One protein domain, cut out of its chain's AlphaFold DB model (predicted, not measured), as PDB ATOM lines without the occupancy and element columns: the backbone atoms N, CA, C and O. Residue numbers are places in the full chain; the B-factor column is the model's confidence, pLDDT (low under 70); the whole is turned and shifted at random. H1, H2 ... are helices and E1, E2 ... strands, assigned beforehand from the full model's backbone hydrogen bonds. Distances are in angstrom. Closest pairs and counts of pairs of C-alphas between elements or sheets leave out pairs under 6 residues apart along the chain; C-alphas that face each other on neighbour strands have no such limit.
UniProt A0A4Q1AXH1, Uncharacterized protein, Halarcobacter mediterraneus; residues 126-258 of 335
ATOM      1  N   ASN A 126      87.601 100.730 117.751       88.38
ATOM      2  CA  ASN A 126      88.280  99.744 118.605       88.38
ATOM      3  C   ASN A 126      89.730 100.150 118.906       88.38
ATOM      4  O   ASN A 126      90.216  99.903 120.006       88.38
ATOM      5  N   GLU A 127      90.399 100.796 117.950       90.31
ATOM      6  CA  GLU A 127      91.732 101.376 118.139       90.31
ATOM      7  C   GLU A 127      91.669 102.496 119.186       90.31
ATOM      8  O   GLU A 127      92.445 102.497 120.134       90.31
ATOM      9  N   ILE A 128      90.652 103.362 119.117       93.94
ATOM     10  CA  ILE A 128      90.417 104.405 120.127       93.94
ATOM     11  C   ILE A 128      90.147 103.814 121.512       93.94
ATOM     12  O   ILE A 128      90.675 104.309 122.502       93.94
ATOM     13  N   ILE A 129      89.366 102.733 121.611       93.38
ATOM     14  CA  ILE A 129      89.183 102.015 122.880       93.38
ATOM     15  C   ILE A 129      90.517 101.472 123.401       93.38
ATOM     16  O   ILE A 129      90.766 101.551 124.604       93.38
ATOM     17  N   SER A 130      91.374 100.945 122.523       91.00
ATOM     18  CA  SER A 130      92.719 100.502 122.894       91.00
ATOM     19  C   SER A 130      93.549 101.665 123.437       91.00
ATOM     20  O   SER A 130      94.090 101.547 124.531       91.00
ATOM     21  N   PHE A 131      93.574 102.804 122.738       92.06
ATOM     22  CA  PHE A 131      94.302 104.006 123.155       92.06
ATOM     23  C   PHE A 131      93.789 104.593 124.465       92.06
ATOM     24  O   PHE A 131      94.574 105.055 125.287       92.06
ATOM     25  N   LEU A 132      92.476 104.550 124.700       92.19
ATOM     26  CA  LEU A 132      91.910 104.921 125.990       92.19
ATOM     27  C   LEU A 132      92.452 103.985 127.076       92.19
ATOM     28  O   LEU A 132      93.045 104.468 128.037       92.19
ATOM     29  N   LYS A 133      92.345 102.664 126.903       88.69
ATOM     30  CA  LYS A 133      92.828 101.680 127.890       88.69
ATOM     31  C   LYS A 133      94.335 101.771 128.162       88.69
ATOM     32  O   LYS A 133      94.744 101.538 129.294       88.69
ATOM     33  N   SER A 134      95.139 102.113 127.154       85.88
ATOM     34  CA  SER A 134      96.594 102.300 127.264       85.88
ATOM     35  C   SER A 134      97.010 103.736 127.613       85.88
ATOM     36  O   SER A 134      98.202 104.022 127.687       85.88
ATOM     37  N   PHE A 135      96.052 104.646 127.820       84.62
ATOM     38  CA  PHE A 135      96.277 106.072 128.092       84.62
ATOM     39  C   PHE A 135      97.120 106.807 127.032       84.62
ATOM     40  O   PHE A 135      97.785 107.799 127.324       84.62
ATOM     41  N   GLN A 136      97.049 106.366 125.777       87.69
ATOM     42  CA  GLN A 136      97.722 106.969 124.625       87.69
ATOM     43  C   GLN A 136      96.920 108.152 124.061       87.69
ATOM     44  O   GLN A 136      96.405 108.124 122.945       87.69
ATOM     45  N   THR A 137      96.789 109.226 124.838       87.31
ATOM     46  CA  THR A 137      95.982 110.397 124.450       87.31
ATOM     47  C   THR A 137      96.540 111.166 123.256       87.31
ATOM     48  O   THR A 137      95.756 111.724 122.493       87.31
ATOM     49  N   ASN A 138      97.857 111.149 123.040       88.00
ATOM     50  CA  ASN A 138      98.473 111.737 121.847       88.00
ATOM     51  C   ASN A 138      97.995 111.051 120.560       88.00
ATOM     52  O   ASN A 138      97.692 111.740 119.591       88.00
ATOM     53  N   GLU A 139      97.846 109.725 120.573       91.00
ATOM     54  CA  GLU A 139      97.317 108.967 119.431       91.00
ATOM     55  C   GLU A 139      95.855 109.341 119.156       91.00
ATOM     56  O   GLU A 139      95.456 109.552 118.013       91.00
ATOM     57  N   ILE A 140      95.055 109.526 120.213       93.44
ATOM     58  CA  ILE A 140      93.674 110.012 120.085       93.44
ATOM     59  C   ILE A 140      93.656 111.421 119.471       93.44
ATOM     60  O   ILE A 140      92.903 111.652 118.525       93.44
ATOM     61  N   LYS A 141      94.499 112.349 119.958       91.69
ATOM     62  CA  LYS A 141      94.616 113.718 119.414       91.69
ATOM     63  C   LYS A 141      94.982 113.692 117.926       91.69
ATOM     64  O   LYS A 141      94.327 114.366 117.135       91.69
ATOM     65  N   GLN A 142      95.954 112.869 117.528       89.44
ATOM     66  CA  GLN A 142      96.345 112.711 116.122       89.44
ATOM     67  C   GLN A 142      95.195 112.178 115.260       89.44
ATOM     68  O   GLN A 142      94.903 112.738 114.209       89.44
ATOM     69  N   LYS A 143      94.478 111.147 115.715       91.25
ATOM     70  CA  LYS A 143      93.341 110.581 114.970       91.25
ATOM     71  C   LYS A 143      92.185 111.576 114.825       91.25
ATOM     72  O   LYS A 143      91.547 111.626 113.776       91.25
ATOM     73  N   ILE A 144      91.921 112.382 115.856       93.06
ATOM     74  CA  ILE A 144      90.940 113.476 115.789       93.06
ATOM     75  C   ILE A 144      91.401 114.515 114.765       93.06
ATOM     76  O   ILE A 144      90.606 114.903 113.913       93.06
ATOM     77  N   TYR A 145      92.677 114.911 114.798       87.12
ATOM     78  CA  TYR A 145      93.257 115.841 113.829       87.12
ATOM     79  C   TYR A 145      93.086 115.344 112.387       87.12
ATOM     80  O   TYR A 145      92.628 116.106 111.539       87.12
ATOM     81  N   MET A 146      93.338 114.059 112.117       85.94
ATOM     82  CA  MET A 146      93.100 113.478 110.790       85.94
ATOM     83  C   MET A 146      91.642 113.670 110.343       85.94
ATOM     84  O   MET A 146      91.376 114.111 109.235       85.94
ATOM     85  N   ILE A 147      90.649 113.426 111.193       90.06
ATOM     86  CA  ILE A 147      89.255 113.629 110.758       90.06
ATOM     87  C   ILE A 147      88.936 115.122 110.599       90.06
ATOM     88  O   ILE A 147      88.312 115.540 109.631       90.06
ATOM     89  N   PHE A 148      89.368 115.962 111.532       88.62
ATOM     90  CA  PHE A 148      89.024 117.376 111.488       88.62
ATOM     91  C   PHE A 148      89.695 118.124 110.339       88.62
ATOM     92  O   PHE A 148      89.066 119.011 109.768       88.62
ATOM     93  N   PHE A 149      90.953 117.824 110.027       83.50
ATOM     94  CA  PHE A 149      91.741 118.572 109.049       83.50
ATOM     95  C   PHE A 149      91.858 117.823 107.732       83.50
ATOM     96  O   PHE A 149      91.418 118.363 106.735       83.50
ATOM     97  N   ILE A 150      92.322 116.576 107.723       82.81
ATOM     98  CA  ILE A 150      92.489 115.810 106.477       82.81
ATOM     99  C   ILE A 150      91.130 115.561 105.806       82.81
ATOM    100  O   ILE A 150      90.893 115.972 104.674       82.81
ATOM    101  N   TYR A 151      90.179 114.966 106.536       87.31
ATOM    102  CA  TYR A 151      88.827 114.775 105.998       87.31
ATOM    103  C   TYR A 151      88.094 116.108 105.824       87.31
ATOM    104  O   TYR A 151      87.453 116.333 104.800       87.31
ATOM    105  N   GLY A 152      88.239 117.007 106.803       85.25
ATOM    106  CA  GLY A 152      87.595 118.319 106.809       85.25
ATOM    107  C   GLY A 152      88.054 119.298 105.722       85.25
ATOM    108  O   GLY A 152      87.339 120.262 105.470       85.25
ATOM    109  N   ILE A 153      89.213 119.080 105.086       81.25
ATOM    110  CA  ILE A 153      89.665 119.861 103.921       81.25
ATOM    111  C   ILE A 153      88.751 119.601 102.719       81.25
ATOM    112  O   ILE A 153      88.455 120.520 101.960       81.25
ATOM    113  N   ILE A 154      88.295 118.358 102.553       83.88
ATOM    114  CA  ILE A 154      87.546 117.919 101.370       83.88
ATOM    115  C   ILE A 154      86.036 117.910 101.644       83.88
ATOM    116  O   ILE A 154      85.237 118.335 100.809       83.88
ATOM    117  N   PHE A 155      85.638 117.429 102.821       88.56
ATOM    118  CA  PHE A 155      84.245 117.218 103.197       88.56
ATOM    119  C   PHE A 155      83.865 118.053 104.425       88.56
ATOM    120  O   PHE A 155      84.563 118.086 105.435       88.56
ATOM    121  N   GLU A 156      82.699 118.687 104.366       89.44
ATOM    122  CA  GLU A 156      82.131 119.481 105.450       89.44
ATOM    123  C   GLU A 156      81.693 118.589 106.618       89.44
ATOM    124  O   GLU A 156      80.762 117.784 106.516       89.44
ATOM    125  N   LEU A 157      82.331 118.782 107.774       90.50
ATOM    126  CA  LEU A 157      81.922 118.165 109.031       90.50
ATOM    127  C   LEU A 157      80.849 119.023 109.714       90.50
ATOM    128  O   LEU A 157      81.121 120.135 110.166       90.50
ATOM    129  N   ASP A 158      79.630 118.496 109.838       92.62
ATOM    130  CA  ASP A 158      78.546 119.192 110.537       92.62
ATOM    131  C   ASP A 158      78.791 119.203 112.057       92.62
ATOM    132  O   ASP A 158      78.454 118.257 112.778       92.62
ATOM    133  N   ILE A 159      79.373 120.300 112.547       92.94
ATOM    134  CA  ILE A 159      79.688 120.511 113.966       92.94
ATOM    135  C   ILE A 159      78.428 120.458 114.837       92.94
ATOM    136  O   ILE A 159      78.468 119.884 115.924       92.94
ATOM    137  N   LYS A 160      77.288 120.980 114.360       93.75
ATOM    138  CA  LYS A 160      76.034 120.984 115.133       93.75
ATOM    139  C   LYS A 160      75.533 119.563 115.359       93.75
ATOM    140  O   LYS A 160      75.122 119.230 116.471       93.75
ATOM    141  N   LEU A 161      75.578 118.718 114.329       94.31
ATOM    142  CA  LEU A 161      75.251 117.300 114.474       94.31
ATOM    143  C   LEU A 161      76.292 116.571 115.326       94.31
ATOM    144  O   LEU A 161      75.916 115.786 116.195       94.31
ATOM    145  N   LEU A 162      77.579 116.872 115.145       95.31
ATOM    146  CA  LEU A 162      78.666 116.262 115.907       95.31
ATOM    147  C   LEU A 162      78.527 116.489 117.419       95.31
ATOM    148  O   LEU A 162      78.699 115.540 118.184       95.31
ATOM    149  N   ILE A 163      78.150 117.694 117.856       95.44
ATOM    150  CA  ILE A 163      77.985 118.033 119.281       95.44
ATOM    151  C   ILE A 163      76.556 117.835 119.803       95.44
ATOM    152  O   ILE A 163      76.292 118.069 120.984       95.44
ATOM    153  N   LYS A 164      75.609 117.397 118.966       95.06
ATOM    154  CA  LYS A 164      74.206 117.222 119.363       95.06
ATOM    155  C   LYS A 164      74.071 116.344 120.612       95.06
ATOM    156  O   LYS A 164      74.659 115.267 120.675       95.06
ATOM    157  N   ASP A 165      73.256 116.760 121.576       92.69
ATOM    158  CA  ASP A 165      73.071 116.082 122.871       92.69
ATOM    159  C   ASP A 165      74.317 116.045 123.781       92.69
ATOM    160  O   ASP A 165      74.349 115.282 124.754       92.69
ATOM    161  N   THR A 166      75.335 116.856 123.486       93.44
ATOM    162  CA  THR A 166      76.454 117.130 124.395       93.44
ATOM    163  C   THR A 166      76.234 118.450 125.137       93.44
ATOM    164  O   THR A 166      75.322 119.207 124.821       93.44
ATOM    165  N   ALA A 167      77.078 118.717 126.135       90.31
ATOM    166  CA  ALA A 167      77.125 120.002 126.832       90.31
ATOM    167  C   ALA A 167      78.163 120.971 126.228       90.31
ATOM    168  O   ALA A 167      78.562 121.917 126.899       90.31
ATOM    169  N   TYR A 168      78.675 120.705 125.018       91.56
ATOM    170  CA  TYR A 168      79.512 121.679 124.315       91.56
ATOM    171  C   TYR A 168      78.636 122.808 123.764       91.56
ATOM    172  O   TYR A 168      77.597 122.554 123.157       91.56
ATOM    173  N   GLU A 169      79.085 124.044 123.954       85.94
ATOM    174  CA  GLU A 169      78.419 125.262 123.488       85.94
ATOM    175  C   GLU A 169      79.345 125.975 122.499       85.94
ATOM    176  O   GLU A 169      79.993 126.957 122.838       85.94
ATOM    177  N   VAL A 170      79.461 125.430 121.286       89.25
ATOM    178  CA  VAL A 170      80.386 125.927 120.254       89.25
ATOM    179  C   VAL A 170      79.711 125.974 118.898       89.25
ATOM    180  O   VAL A 170      78.819 125.171 118.600       89.25
ATOM    181  N   LYS A 171      80.130 126.930 118.070       80.00
ATOM    182  CA  LYS A 171      79.675 127.038 116.674       80.00
ATOM    183  C   LYS A 171      80.783 126.693 115.696       80.00
ATOM    184  O   LYS A 171      80.480 126.236 114.594       80.00
ATOM    185  N   GLU A 172      82.032 126.882 116.107       83.62
ATOM    186  CA  GLU A 172      83.185 126.740 115.237       83.62
ATOM    187  C   GLU A 172      84.027 125.513 115.578       83.62
ATOM    188  O   GLU A 172      84.070 125.014 116.704       83.62
ATOM    189  N   LYS A 173      84.716 125.016 114.551       87.12
ATOM    190  CA  LYS A 173      85.584 123.845 114.635       87.12
ATOM    191  C   LYS A 173      86.729 124.040 115.636       87.12
ATOM    192  O   LYS A 173      87.026 123.116 116.386       87.12
ATOM    193  N   ASN A 174      87.363 125.212 115.637       87.62
ATOM    194  CA  ASN A 174      88.542 125.471 116.468       87.62
ATOM    195  C   ASN A 174      88.176 125.504 117.957       87.62
ATOM    196  O   ASN A 174      88.805 124.805 118.746       87.62
ATOM    197  N   GLU A 175      87.077 126.176 118.312       90.94
ATOM    198  CA  GLU A 175      86.537 126.173 119.680       90.94
ATOM    199  C   GLU A 175      86.245 124.745 120.172       90.94
ATOM    200  O   GLU A 175      86.543 124.386 121.310       90.94
ATOM    201  N   LEU A 176      85.675 123.896 119.306       93.50
ATOM    202  CA  LEU A 176      85.410 122.501 119.658       93.50
ATOM    203  C   LEU A 176      86.703 121.720 119.929       93.50
ATOM    204  O   LEU A 176      86.733 120.898 120.845       93.50
ATOM    205  N   ILE A 177      87.760 121.951 119.146       91.81
ATOM    206  CA  ILE A 177      89.058 121.289 119.333       91.81
ATOM    207  C   ILE A 177      89.658 121.656 120.693       91.81
ATOM    208  O   ILE A 177      90.147 120.767 121.392       91.81
ATOM    209  N   ASP A 178      89.559 122.918 121.107       90.38
ATOM    210  CA  ASP A 178      90.049 123.363 122.414       90.38
ATOM    211  C   ASP A 178      89.311 122.664 123.563       90.38
ATOM    212  O   ASP A 178      89.940 122.124 124.476       90.38
ATOM    213  N   LEU A 179      87.981 122.549 123.475       93.06
ATOM    214  CA  LEU A 179      87.177 121.841 124.478       93.06
ATOM    215  C   LEU A 179      87.422 120.322 124.492       93.06
ATOM    216  O   LEU A 179      87.347 119.681 125.543       93.06
ATOM    217  N   ILE A 180      87.712 119.723 123.333       95.06
ATOM    218  CA  ILE A 180      88.138 118.320 123.239       95.06
ATOM    219  C   ILE A 180      89.497 118.137 123.919       95.06
ATOM    220  O   ILE A 180      89.682 117.159 124.643       95.06
ATOM    221  N   ASN A 181      90.439 119.055 123.696       90.88
ATOM    222  CA  ASN A 181      91.756 119.014 124.324       90.88
ATOM    223  C   ASN A 181      91.647 119.127 125.843       90.88
ATOM    224  O   ASN A 181      92.232 118.302 126.537       90.88
ATOM    225  N   GLU A 182      90.831 120.051 126.345       89.62
ATOM    226  CA  GLU A 182      90.548 120.188 127.774       89.62
ATOM    227  C   GLU A 182      89.974 118.888 128.376       89.62
ATOM    228  O   GLU A 182      90.414 118.433 129.433       89.62
ATOM    229  N   ASP A 183      89.034 118.230 127.688       93.38
ATOM    230  CA  ASP A 183      88.484 116.942 128.133       93.38
ATOM    231  C   ASP A 183      89.498 115.794 128.073       93.38
ATOM    232  O   ASP A 183      89.466 114.888 128.912       93.38
ATOM    233  N   LEU A 184      90.389 115.801 127.082       92.50
ATOM    234  CA  LEU A 184      91.488 114.843 127.002       92.50
ATOM    235  C   LEU A 184      92.496 115.079 128.121       92.50
ATOM    236  O   LEU A 184      92.999 114.113 128.686       92.50
ATOM    237  N   ASP A 185      92.745 116.327 128.493       86.56
ATOM    238  CA  ASP A 185      93.599 116.665 129.619       86.56
ATOM    239  C   ASP A 185      92.936 116.212 130.932       86.56
ATOM    240  O   ASP A 185      93.571 115.535 131.741       86.56
ATOM    241  N   LEU A 186      91.622 116.409 131.105       87.25
ATOM    242  CA  LEU A 186      90.884 115.823 132.232       87.25
ATOM    243  C   LEU A 186      91.017 114.295 132.254       87.25
ATOM    244  O   LEU A 186      91.181 113.688 133.319       87.25
ATOM    245  N   TYR A 187      90.981 113.654 131.088       90.31
ATOM    246  CA  TYR A 187      91.212 112.222 130.984       90.31
ATOM    247  C   TYR A 187      92.643 111.828 131.390       90.31
ATOM    248  O   TYR A 187      92.826 110.831 132.092       90.31
ATOM    249  N   ILE A 188      93.660 112.615 131.037       84.81
ATOM    250  CA  ILE A 188      95.051 112.395 131.460       84.81
ATOM    251  C   ILE A 188      95.171 112.512 132.983       84.81
ATOM    252  O   ILE A 188      95.629 111.568 133.627       84.81
ATOM    253  N   PHE A 189      94.702 113.617 133.564       81.06
ATOM    254  CA  PHE A 189      94.934 113.943 134.975       81.06
ATOM    255  C   PHE A 189      94.008 113.203 135.930       81.06
ATOM    256  O   PHE A 189      94.407 112.778 137.011       81.06
ATOM    257  N   LYS A 190      92.740 113.047 135.549       83.19
ATOM    258  CA  LYS A 190      91.711 112.475 136.420       83.19
ATOM    259  C   LYS A 190      91.239 111.108 135.967       83.19
ATOM    260  O   LYS A 190      90.495 110.478 136.715       83.19
ATOM    261  N   ARG A 191      91.659 110.606 134.802       86.75
ATOM    262  CA  ARG A 191      91.186 109.324 134.231       86.75
ATOM    263  C   ARG A 191      89.674 109.275 134.051       86.75
ATOM    264  O   ARG A 191      89.066 108.208 134.093       86.75
ATOM    265  N   ILE A 192      89.063 110.445 133.896       91.94
ATOM    266  CA  ILE A 192      87.632 110.581 133.669       91.94
ATOM    267  C   ILE A 192      87.451 110.909 132.199       91.94
ATOM    268  O   ILE A 192      87.772 112.006 131.755       91.94
ATOM    269  N   LEU A 193      86.929 109.946 131.445       95.69
ATOM    270  CA  LEU A 193      86.466 110.192 130.089       95.69
ATOM    271  C   LEU A 193      85.079 110.830 130.181       95.69
ATOM    272  O   LEU A 193      84.131 110.184 130.636       95.69
ATOM    273  N   THR A 194      84.929 112.091 129.782       96.38
ATOM    274  CA  THR A 194      83.621 112.757 129.849       96.38
ATOM    275  C   THR A 194      82.625 112.111 128.883       96.38
ATOM    276  O   THR A 194      82.978 111.560 127.835       96.38
ATOM    277  N   SER A 195      81.334 112.181 129.213       96.75
ATOM    278  CA  SER A 195      80.275 111.690 128.320       96.75
ATOM    279  C   SER A 195      80.183 112.522 127.041       96.75
ATOM    280  O   SER A 195      79.861 111.969 125.993       96.75
ATOM    281  N   ARG A 196      80.491 113.827 127.111       95.94
ATOM    282  CA  ARG A 196      80.529 114.707 125.934       95.94
ATOM    283  C   ARG A 196      81.669 114.313 124.986       95.94
ATOM    284  O   ARG A 196      81.386 114.075 123.816       95.94
ATOM    285  N   LEU A 197      82.883 114.067 125.491       97.50
ATOM    286  CA  LEU A 197      83.995 113.556 124.684       97.50
ATOM    287  C   LEU A 197      83.694 112.159 124.126       97.50
ATOM    288  O   LEU A 197      83.952 111.891 122.959       97.50
ATOM    289  N   SER A 198      83.069 111.283 124.918       97.69
ATOM    290  CA  SER A 198      82.652 109.948 124.457       97.69
ATOM    291  C   SER A 198      81.735 110.017 123.230       97.69
ATOM    292  O   SER A 198      81.887 109.232 122.297       97.69
ATOM    293  N   ILE A 199      80.789 110.963 123.208       97.88
ATOM    294  CA  ILE A 199      79.903 111.182 122.055       97.88
ATOM    295  C   ILE A 199      80.707 111.614 120.830       97.88
ATOM    296  O   ILE A 199      80.519 111.025 119.766       97.88
ATOM    297  N   ILE A 200      81.630 112.568 120.980       97.56
ATOM    298  CA  ILE A 200      82.501 113.015 119.884       97.56
ATOM    299  C   ILE A 200      83.316 111.850 119.331       97.56
ATOM    300  O   ILE A 200      83.235 111.568 118.139       97.56
ATOM    301  N   LEU A 201      84.032 111.122 120.192       97.31
ATOM    302  CA  LEU A 201      84.843 109.975 119.782       97.31
ATOM    303  C   LEU A 201      83.995 108.938 119.040       97.31
ATOM    304  O   LEU A 201      84.375 108.488 117.968       97.31
ATOM    305  N   TYR A 202      82.816 108.590 119.560       97.12
ATOM    306  CA  TYR A 202      81.949 107.628 118.887       97.12
ATOM    307  C   TYR A 202      81.540 108.114 117.497       97.12
ATOM    308  O   TYR A 202      81.675 107.377 116.527       97.12
ATOM    309  N   ARG A 203      81.038 109.346 117.385       95.75
ATOM    310  CA  ARG A 203      80.536 109.882 116.114       95.75
ATOM    311  C   ARG A 203      81.641 110.000 115.074       95.75
ATOM    312  O   ARG A 203      81.432 109.594 113.933       95.75
ATOM    313  N   LEU A 204      82.813 110.483 115.486       95.00
ATOM    314  CA  LEU A 204      83.984 110.593 114.625       95.00
ATOM    315  C   LEU A 204      84.523 109.225 114.220       95.00
ATOM    316  O   LEU A 204      84.818 109.034 113.056       95.00
ATOM    317  N   PHE A 205      84.629 108.258 115.133       93.94
ATOM    318  CA  PHE A 205      85.312 106.988 114.857       93.94
ATOM    319  C   PHE A 205      84.391 105.816 114.488       93.94
ATOM    320  O   PHE A 205      84.860 104.712 114.196       93.94
ATOM    321  N   PHE A 206      83.083 106.054 114.453       92.44
ATOM    322  CA  PHE A 206      82.122 105.230 113.723       92.44
ATOM    323  C   PHE A 206      81.598 105.894 112.454       92.44
ATOM    324  O   PHE A 206      80.817 105.248 111.766       92.44
ATOM    325  N   PHE A 207      82.000 107.129 112.134       92.56
ATOM    326  CA  PHE A 207      81.455 107.907 111.012       92.56
ATOM    327  C   PHE A 207      79.914 107.953 111.026       92.56
ATOM    328  O   PHE A 207      79.238 107.658 110.038       92.56
ATOM    329  N   ASP A 208      79.353 108.274 112.192       92.50
ATOM    330  CA  ASP A 208      77.906 108.331 112.423       92.50
ATOM    331  C   ASP A 208      77.552 109.534 113.299       92.50
ATOM    332  O   ASP A 208      77.414 109.418 114.518       92.50
ATOM    333  N   LEU A 209      77.377 110.707 112.680       93.75
ATOM    334  CA  LEU A 209      76.984 111.935 113.387       93.75
ATOM    335  C   LEU A 209      75.605 111.825 114.057       93.75
ATOM    336  O   LEU A 209      75.316 112.551 115.004       93.75
ATOM    337  N   ASN A 210      74.757 110.896 113.609       93.75
ATOM    338  CA  ASN A 210      73.400 110.721 114.118       93.75
ATOM    339  C   ASN A 210      73.319 109.730 115.287       93.75
ATOM    340  O   ASN A 210      72.228 109.501 115.826       93.75
ATOM    341  N   ALA A 211      74.453 109.169 115.723       94.94
ATOM    342  CA  ALA A 211      74.502 108.258 116.854       94.94
ATOM    343  C   ALA A 211      73.854 108.888 118.101       94.94
ATOM    344  O   ALA A 211      74.219 109.981 118.555       94.94
ATOM    345  N   LYS A 212      72.877 108.178 118.676       95.19
ATOM    346  CA  LYS A 212      72.166 108.610 119.888       95.19
ATOM    347  C   LYS A 212      73.054 108.435 121.117       95.19
ATOM    348  O   LYS A 212      73.656 107.374 121.292       95.19
ATOM    349  N   LYS A 213      73.025 109.395 122.052       94.19
ATOM    350  CA  LYS A 213      73.792 109.333 123.316       94.19
ATOM    351  C   LYS A 213      73.599 108.036 124.114       94.19
ATOM    352  O   LYS A 213      74.513 107.582 124.795       94.19
ATOM    353  N   THR A 214      72.424 107.409 124.026       94.69
ATOM    354  CA  THR A 214      72.127 106.134 124.697       94.69
ATOM    355  C   THR A 214      72.894 104.960 124.092       94.69
ATOM    356  O   THR A 214      73.377 104.110 124.837       94.69
ATOM    357  N   ALA A 215      73.039 104.919 122.764       95.88
ATOM    358  CA  ALA A 215      73.837 103.912 122.070       95.88
ATOM    359  C   ALA A 215      75.326 104.096 122.383       95.88
ATOM    360  O   ALA A 215      75.987 103.135 122.773       95.88
ATOM    361  N   VAL A 216      75.805 105.345 122.340       97.00
ATOM    362  CA  VAL A 216      77.169 105.708 122.753       97.00
ATOM    363  C   VAL A 216      77.444 105.239 124.183       97.00
ATOM    364  O   VAL A 216      78.428 104.548 124.435       97.00
ATOM    365  N   GLY A 217      76.551 105.553 125.126       95.88
ATOM    366  CA  GLY A 217      76.746 105.184 126.526       95.88
ATOM    367  C   GLY A 217      76.767 103.675 126.768       95.88
ATOM    368  O   GLY A 217      77.581 103.188 127.552       95.88
ATOM    369  N   ARG A 218      75.922 102.909 126.062       96.56
ATOM    370  CA  ARG A 218      75.968 101.436 126.093       96.56
ATOM    371  C   ARG A 218      77.286 100.904 125.533       96.56
ATOM    372  O   ARG A 218      77.865 100.006 126.136       96.56
ATOM    373  N   PHE A 219      77.763 101.467 124.423       97.06
ATOM    374  CA  PHE A 219      79.031 101.072 123.817       97.06
ATOM    375  C   PHE A 219      80.197 101.266 124.786       97.06
ATOM    376  O   PHE A 219      80.880 100.297 125.095       97.06
ATOM    377  N   PHE A 220      80.398 102.472 125.327       96.25
ATOM    378  CA  PHE A 220      81.521 102.721 126.239       96.25
ATOM    379  C   PHE A 220      81.413 101.920 127.533       96.25
ATOM    380  O   PHE A 220      82.422 101.379 127.981       96.25
ATOM    381  N   ARG A 221      80.202 101.757 128.087       95.31
ATOM    382  CA  ARG A 221      79.991 100.899 129.260       95.31
ATOM    383  C   ARG A 221      80.511  99.485 129.029       95.31
ATOM    384  O   ARG A 221      81.204  98.949 129.886       95.31
ATOM    385  N   ASN A 222      80.180  98.899 127.883       95.00
ATOM    386  CA  ASN A 222      80.560  97.530 127.560       95.00
ATOM    387  C   ASN A 222      82.041  97.436 127.162       95.00
ATOM    388  O   ASN A 222      82.764  96.588 127.673       95.00
ATOM    389  N   SER A 223      82.513  98.333 126.293       93.69
ATOM    390  CA  SER A 223      83.874  98.307 125.740       93.69
ATOM    391  C   SER A 223      84.958  98.581 126.784       93.69
ATOM    392  O   SER A 223      86.052  98.016 126.708       93.69
ATOM    393  N   LEU A 224      84.665  99.446 127.758       91.69
ATOM    394  CA  LEU A 224      85.580  99.806 128.842       91.69
ATOM    395  C   LEU A 224      85.265  99.089 130.163       91.69
ATOM    396  O   LEU A 224      86.057  99.190 131.091       91.69
ATOM    397  N   ASN A 225      84.145  98.363 130.243       92.19
ATOM    398  CA  ASN A 225      83.654  97.706 131.458       92.19
ATOM    399  C   ASN A 225      83.516  98.660 132.665       92.19
ATOM    400  O   ASN A 225      83.936  98.355 133.777       92.19
ATOM    401  N   VAL A 226      82.939  99.844 132.440       92.62
ATOM    402  CA  VAL A 226      82.776 100.900 133.458       92.62
ATOM    403  C   VAL A 226      81.394 101.527 133.370       92.62
ATOM    404  O   VAL A 226      80.808 101.647 132.295       92.62
ATOM    405  N   LYS A 227      80.840 101.959 134.501       94.12
ATOM    406  CA  LYS A 227      79.565 102.680 134.521       94.12
ATOM    407  C   LYS A 227      79.822 104.182 134.438       94.12
ATOM    408  O   LYS A 227      80.810 104.676 134.965       94.12
ATOM    409  N   SER A 228      78.919 104.906 133.775       95.06
ATOM    410  CA  SER A 228      78.947 106.364 133.836       95.06
ATOM    411  C   SER A 228      78.423 106.855 135.183       95.06
ATOM    412  O   SER A 228      77.358 106.418 135.633       95.06
ATOM    413  N   GLU A 229      79.142 107.800 135.774       94.62
ATOM    414  CA  GLU A 229      78.828 108.440 137.049       94.62
ATOM    415  C   GLU A 229      78.776 109.959 136.889       94.62
ATOM    416  O   GLU A 229      79.244 110.508 135.888       94.62
ATOM    417  N   THR A 230      78.179 110.632 137.870       93.38
ATOM    418  CA  THR A 230      78.156 112.095 137.941       93.38
ATOM    419  C   THR A 230      79.350 112.583 138.756       93.38
ATOM    420  O   THR A 230      79.531 112.174 139.899       93.38
ATOM    421  N   TYR A 231      80.118 113.502 138.185       88.44
ATOM    422  CA  TYR A 231      81.221 114.213 138.820       88.44
ATOM    423  C   TYR A 231      80.848 115.682 138.995       88.44
ATOM    424  O   TYR A 231      80.090 116.239 138.202       88.44
ATOM    425  N   SER A 232      81.390 116.319 140.028       82.69
ATOM    426  CA  SER A 232      81.320 117.764 140.225       82.69
ATOM    427  C   SER A 232      82.734 118.325 140.307       82.69
ATOM    428  O   SER A 232      83.632 117.690 140.862       82.69
ATOM    429  N   PHE A 233      82.939 119.525 139.763       68.69
ATOM    430  CA  PHE A 233      84.267 120.140 139.732       68.69
ATOM    431  C   PHE A 233      84.862 120.375 141.130       68.69
ATOM    432  O   PHE A 233      86.062 120.192 141.324       68.69
ATOM    433  N   LYS A 234      84.023 120.664 142.139       66.75
ATOM    434  CA  LYS A 234      84.453 120.774 143.548       66.75
ATOM    435  C   LYS A 234      85.229 119.540 144.027       66.75
ATOM    436  O   LYS A 234      86.180 119.680 144.782       66.75
ATOM    437  N   ASN A 235      84.879 118.354 143.527       59.56
ATOM    438  CA  ASN A 235      85.534 117.095 143.886       59.56
ATOM    439  C   ASN A 235      86.793 116.809 143.041       59.56
ATOM    440  O   ASN A 235      87.511 115.849 143.307       59.56
ATOM    441  N   LEU A 236      87.055 117.608 142.003       63.78
ATOM    442  CA  LEU A 236      88.179 117.445 141.077       63.78
ATOM    443  C   LEU A 236      89.302 118.462 141.324       63.78
ATOM    444  O   LEU A 236      90.417 118.230 140.862       63.78
ATOM    445  N   ASN A 237      89.041 119.527 142.088       57.06
ATOM    446  CA  ASN A 237      89.931 120.685 142.238       57.06
ATOM    447  C   ASN A 237      91.217 120.435 143.060       57.06
ATOM    448  O   ASN A 237      92.056 121.319 143.189       57.06
ATOM    449  N   ASN A 238      91.425 119.219 143.576       53.22
ATOM    450  CA  ASN A 238      92.700 118.811 144.173       53.22
ATOM    451  C   ASN A 238      93.682 118.400 143.063       53.22
ATOM    452  O   ASN A 238      93.884 117.209 142.821       53.22
ATOM    453  N   ASN A 239      94.223 119.370 142.326       53.41
ATOM    454  CA  ASN A 239      95.293 119.156 141.351       53.41
ATOM    455  C   ASN A 239      96.535 119.946 141.774       53.41
ATOM    456  O   ASN A 239      96.509 121.171 141.795       53.41
ATOM    457  N   HIS A 240      97.632 119.242 142.064       45.25
ATOM    458  CA  HIS A 240      98.923 119.846 142.415       45.25
ATOM    459  C   HIS A 240      99.602 120.579 141.239       45.25
ATOM    460  O   HIS A 240     100.522 121.356 141.459       45.25
ATOM    461  N   GLU A 241      99.135 120.367 140.005       52.56
ATOM    462  CA  GLU A 241      99.795 120.834 138.775       52.56
ATOM    463  C   GLU A 241      99.135 122.067 138.120       52.56
ATOM    464  O   GLU A 241      99.520 122.462 137.026       52.56
ATOM    465  N   GLY A 242      98.133 122.691 138.753       53.53
ATOM    466  CA  GLY A 242      97.543 123.945 138.251       53.53
ATOM    467  C   GLY A 242      96.685 123.831 136.979       53.53
ATOM    468  O   GLY A 242      96.296 124.855 136.421       53.53
ATOM    469  N   PHE A 243      96.349 122.619 136.521       60.47
ATOM    470  CA  PHE A 243      95.434 122.419 135.391       60.47
ATOM    471  C   PHE A 243      94.004 122.830 135.743       60.47
ATOM    472  O   PHE A 243      93.392 122.268 136.658       60.47
ATOM    473  N   TYR A 244      93.473 123.780 134.972       64.12
ATOM    474  CA  TYR A 244      92.141 124.347 135.146       64.12
ATOM    475  C   TYR A 244      91.226 123.911 134.000       64.12
ATOM    476  O   TYR A 244      91.524 124.179 132.838       64.12
ATOM    477  N   PHE A 245      90.111 123.248 134.323       77.44
ATOM    478  CA  PHE A 245      89.098 122.862 133.334       77.44
ATOM    479  C   PHE A 245      87.941 123.872 133.367       77.44
ATOM    480  O   PHE A 245      86.916 123.651 134.023       77.44
ATOM    481  N   THR A 246      88.147 125.014 132.704       76.31
ATOM    482  CA  THR A 246      87.219 126.156 132.665       76.31
ATOM    483  C   THR A 246      85.827 125.771 132.168       76.31
ATOM    484  O   THR A 246      84.827 126.236 132.714       76.31
ATOM    485  N   SER A 247      85.706 124.883 131.177       79.06
ATOM    486  CA  SER A 247      84.397 124.557 130.597       79.06
ATOM    487  C   SER A 247      83.543 123.648 131.486       79.06
ATOM    488  O   SER A 247      82.329 123.534 131.276       79.06
ATOM    489  N   LEU A 248      84.155 123.018 132.494       79.75
ATOM    490  CA  LEU A 248      83.498 122.169 133.494       79.75
ATOM    491  C   LEU A 248      83.394 122.832 134.873       79.75
ATOM    492  O   LEU A 248      82.831 122.236 135.796       79.75
ATOM    493  N   GLU A 249      83.910 124.049 135.020       74.44
ATOM    494  CA  GLU A 249      83.944 124.771 136.283       74.44
ATOM    495  C   GLU A 249      82.538 124.941 136.876       74.44
ATOM    496  O   GLU A 249      81.584 125.296 136.183       74.44
ATOM    497  N   ASN A 250      82.399 124.664 138.178       67.06
ATOM    498  CA  ASN A 250      81.144 124.785 138.936       67.06
ATOM    499  C   ASN A 250      79.949 123.994 138.369       67.06
ATOM    500  O   ASN A 250      78.819 124.154 138.832       67.06
ATOM    501  N   LYS A 251      80.190 123.089 137.417       81.94
ATOM    502  CA  LYS A 251      79.173 122.240 136.802       81.94
ATOM    503  C   LYS A 251      79.288 120.808 137.318       81.94
ATOM    504  O   LYS A 251      80.348 120.335 137.742       81.94
ATOM    505  N   SER A 252      78.157 120.108 137.287       87.69
ATOM    506  CA  SER A 252      78.150 118.650 137.366       87.69
ATOM    507  C   SER A 252      78.137 118.082 135.954       87.69
ATOM    508  O   SER A 252      77.470 118.612 135.067       87.69
ATOM    509  N   PHE A 253      78.887 117.014 135.730       91.62
ATOM    510  CA  PHE A 253      78.964 116.363 134.432       91.62
ATOM    511  C   PHE A 253      79.016 114.853 134.597       91.62
ATOM    512  O   PHE A 253      79.378 114.333 135.648       91.62
ATOM    513  N   ARG A 254      78.646 114.127 133.545       93.88
ATOM    514  CA  ARG A 254      78.754 112.670 133.530       93.88
ATOM    515  C   ARG A 254      80.026 112.220 132.843       93.88
ATOM    516  O   ARG A 254      80.371 112.739 131.783       93.88
ATOM    517  N   GLY A 255      80.670 111.194 133.376       95.12
ATOM    518  CA  GLY A 255      81.868 110.606 132.784       95.12
ATOM    519  C   GLY A 255      82.040 109.145 133.163       95.12
ATOM    520  O   GLY A 255      81.212 108.593 133.884       95.12
ATOM    521  N   TYR A 256      83.104 108.536 132.660       95.38
ATOM    522  CA  TYR A 256      83.521 107.174 132.956       95.38
ATOM    523  C   TYR A 256      84.897 107.236 133.611       95.38
ATOM    524  O   TYR A 256      85.852 107.694 132.981       95.38
ATOM    525  N   LYS A 257      85.010 106.782 134.860       92.81
ATOM    526  CA  LYS A 257      86.316 106.584 135.492       92.81
ATOM    527  C   LYS A 257      86.925 105.304 134.942       92.81
ATOM    528  O   LYS A 257      86.404 104.221 135.193       92.81
ATOM    529  N   ILE A 258      88.005 105.427 134.179       88.00
ATOM    530  CA  ILE A 258      88.678 104.270 133.588       88.00
ATOM    531  C   ILE A 258      89.689 103.725 134.610       88.00
ATOM    532  O   ILE A 258      90.582 104.474 135.020       88.00
TER     533      ILE A 258
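Overview. This is residues 126 to 258 of the 335 residues of an uncharacterized protein of Halarcobacter mediterraneus (UniProt A0A4Q1AXH1). H5 sits in the middle of a compact body of helices: H2 and H4 run side by side on one side of it, and H6 crosses it on the opposite side. A small sheet of three short strands lies at the end of H5 where that helix begins, and the long loop 233 to 251 joins two of its strands. The printed part has 133 residues, with six named helices and three named strands in the order H1 H2 H3 H4 E1 H5 H6 E2 E3; the class is mostly helix. The sheet, ordered E1 E3 E2, is antiparallel; the radius of gyration of the C-alphas is 14.2 A, and the spans are 43 by 30 by 26 A.

Arrangement. Start at H1, residues 126 to 133, which forms a helical hairpin with H2, residues 137 to 154: they touch, closest at the C-alphas of Ile 128 and Ile 140, 6.5 A apart. H2 also touches H4, residues 173 to 190, closest at the C-alphas of Thr 137 and Leu 184, 6.8 A, at a shallow tilt of 12 degrees, opposite ways. Next comes the hub H5, residues 195 to 206, which only just touches H3, residues 159 to 162, with 3 pairs of C-alphas within 8 A, the closest Leu 162 and Ile 200, 6.4 A. H5 only just touches H4 with 3 such pairs, the closest Ile 180 and Leu 197, 6.5 A. H5 touches H6, residues 213 to 224, about perpendicular at 86 degrees, closest at the C-alphas of Ile 199 and Val 216, 6.2 A. In the sheet, look at E1, residues 192 to 194, beside E3, residues 252 to 257: N 193 and O 256 are 2.9 A apart, within hydrogen-bond range. E3 forms a hairpin with E2, residues 228 to 232, where N 231 and O 253 are 2.8 A apart, within hydrogen-bond range. E1, H5 H6, E2 is a split strand-helix-strand unit, two strands running the same way with E3 between them, its crossover right-handed. H4 is on the sheet at the sheet's level, height 0.6 A; H5 and H6 only graze it. Every O i to N i+4 pair is within hydrogen-bond range in H1, H4, H5 and H6, and 11 of 14 are in H2; H3 is too short for such a pair.

Along the chain. Find C-alpha 126 at (88.280, 99.744, 118.605), where H1 begins. H2 is 25.7 A long and H4 25.3 A; H5 and H6 are each 16.1 A, E2 13.3 A and E3 14.7 A. E3 ends at C-alpha 257, (86.316, 106.584, 135.492).

Size, cuts and confidence. The two C-alphas farthest apart are those of Ile 154 and Asn 238, 43.1 A. The printed part has no cut, and the link from E2 to E3 is long. The mean pLDDT of the printed part is 87.6; residues 233 to 244 and residue 250 are under 70.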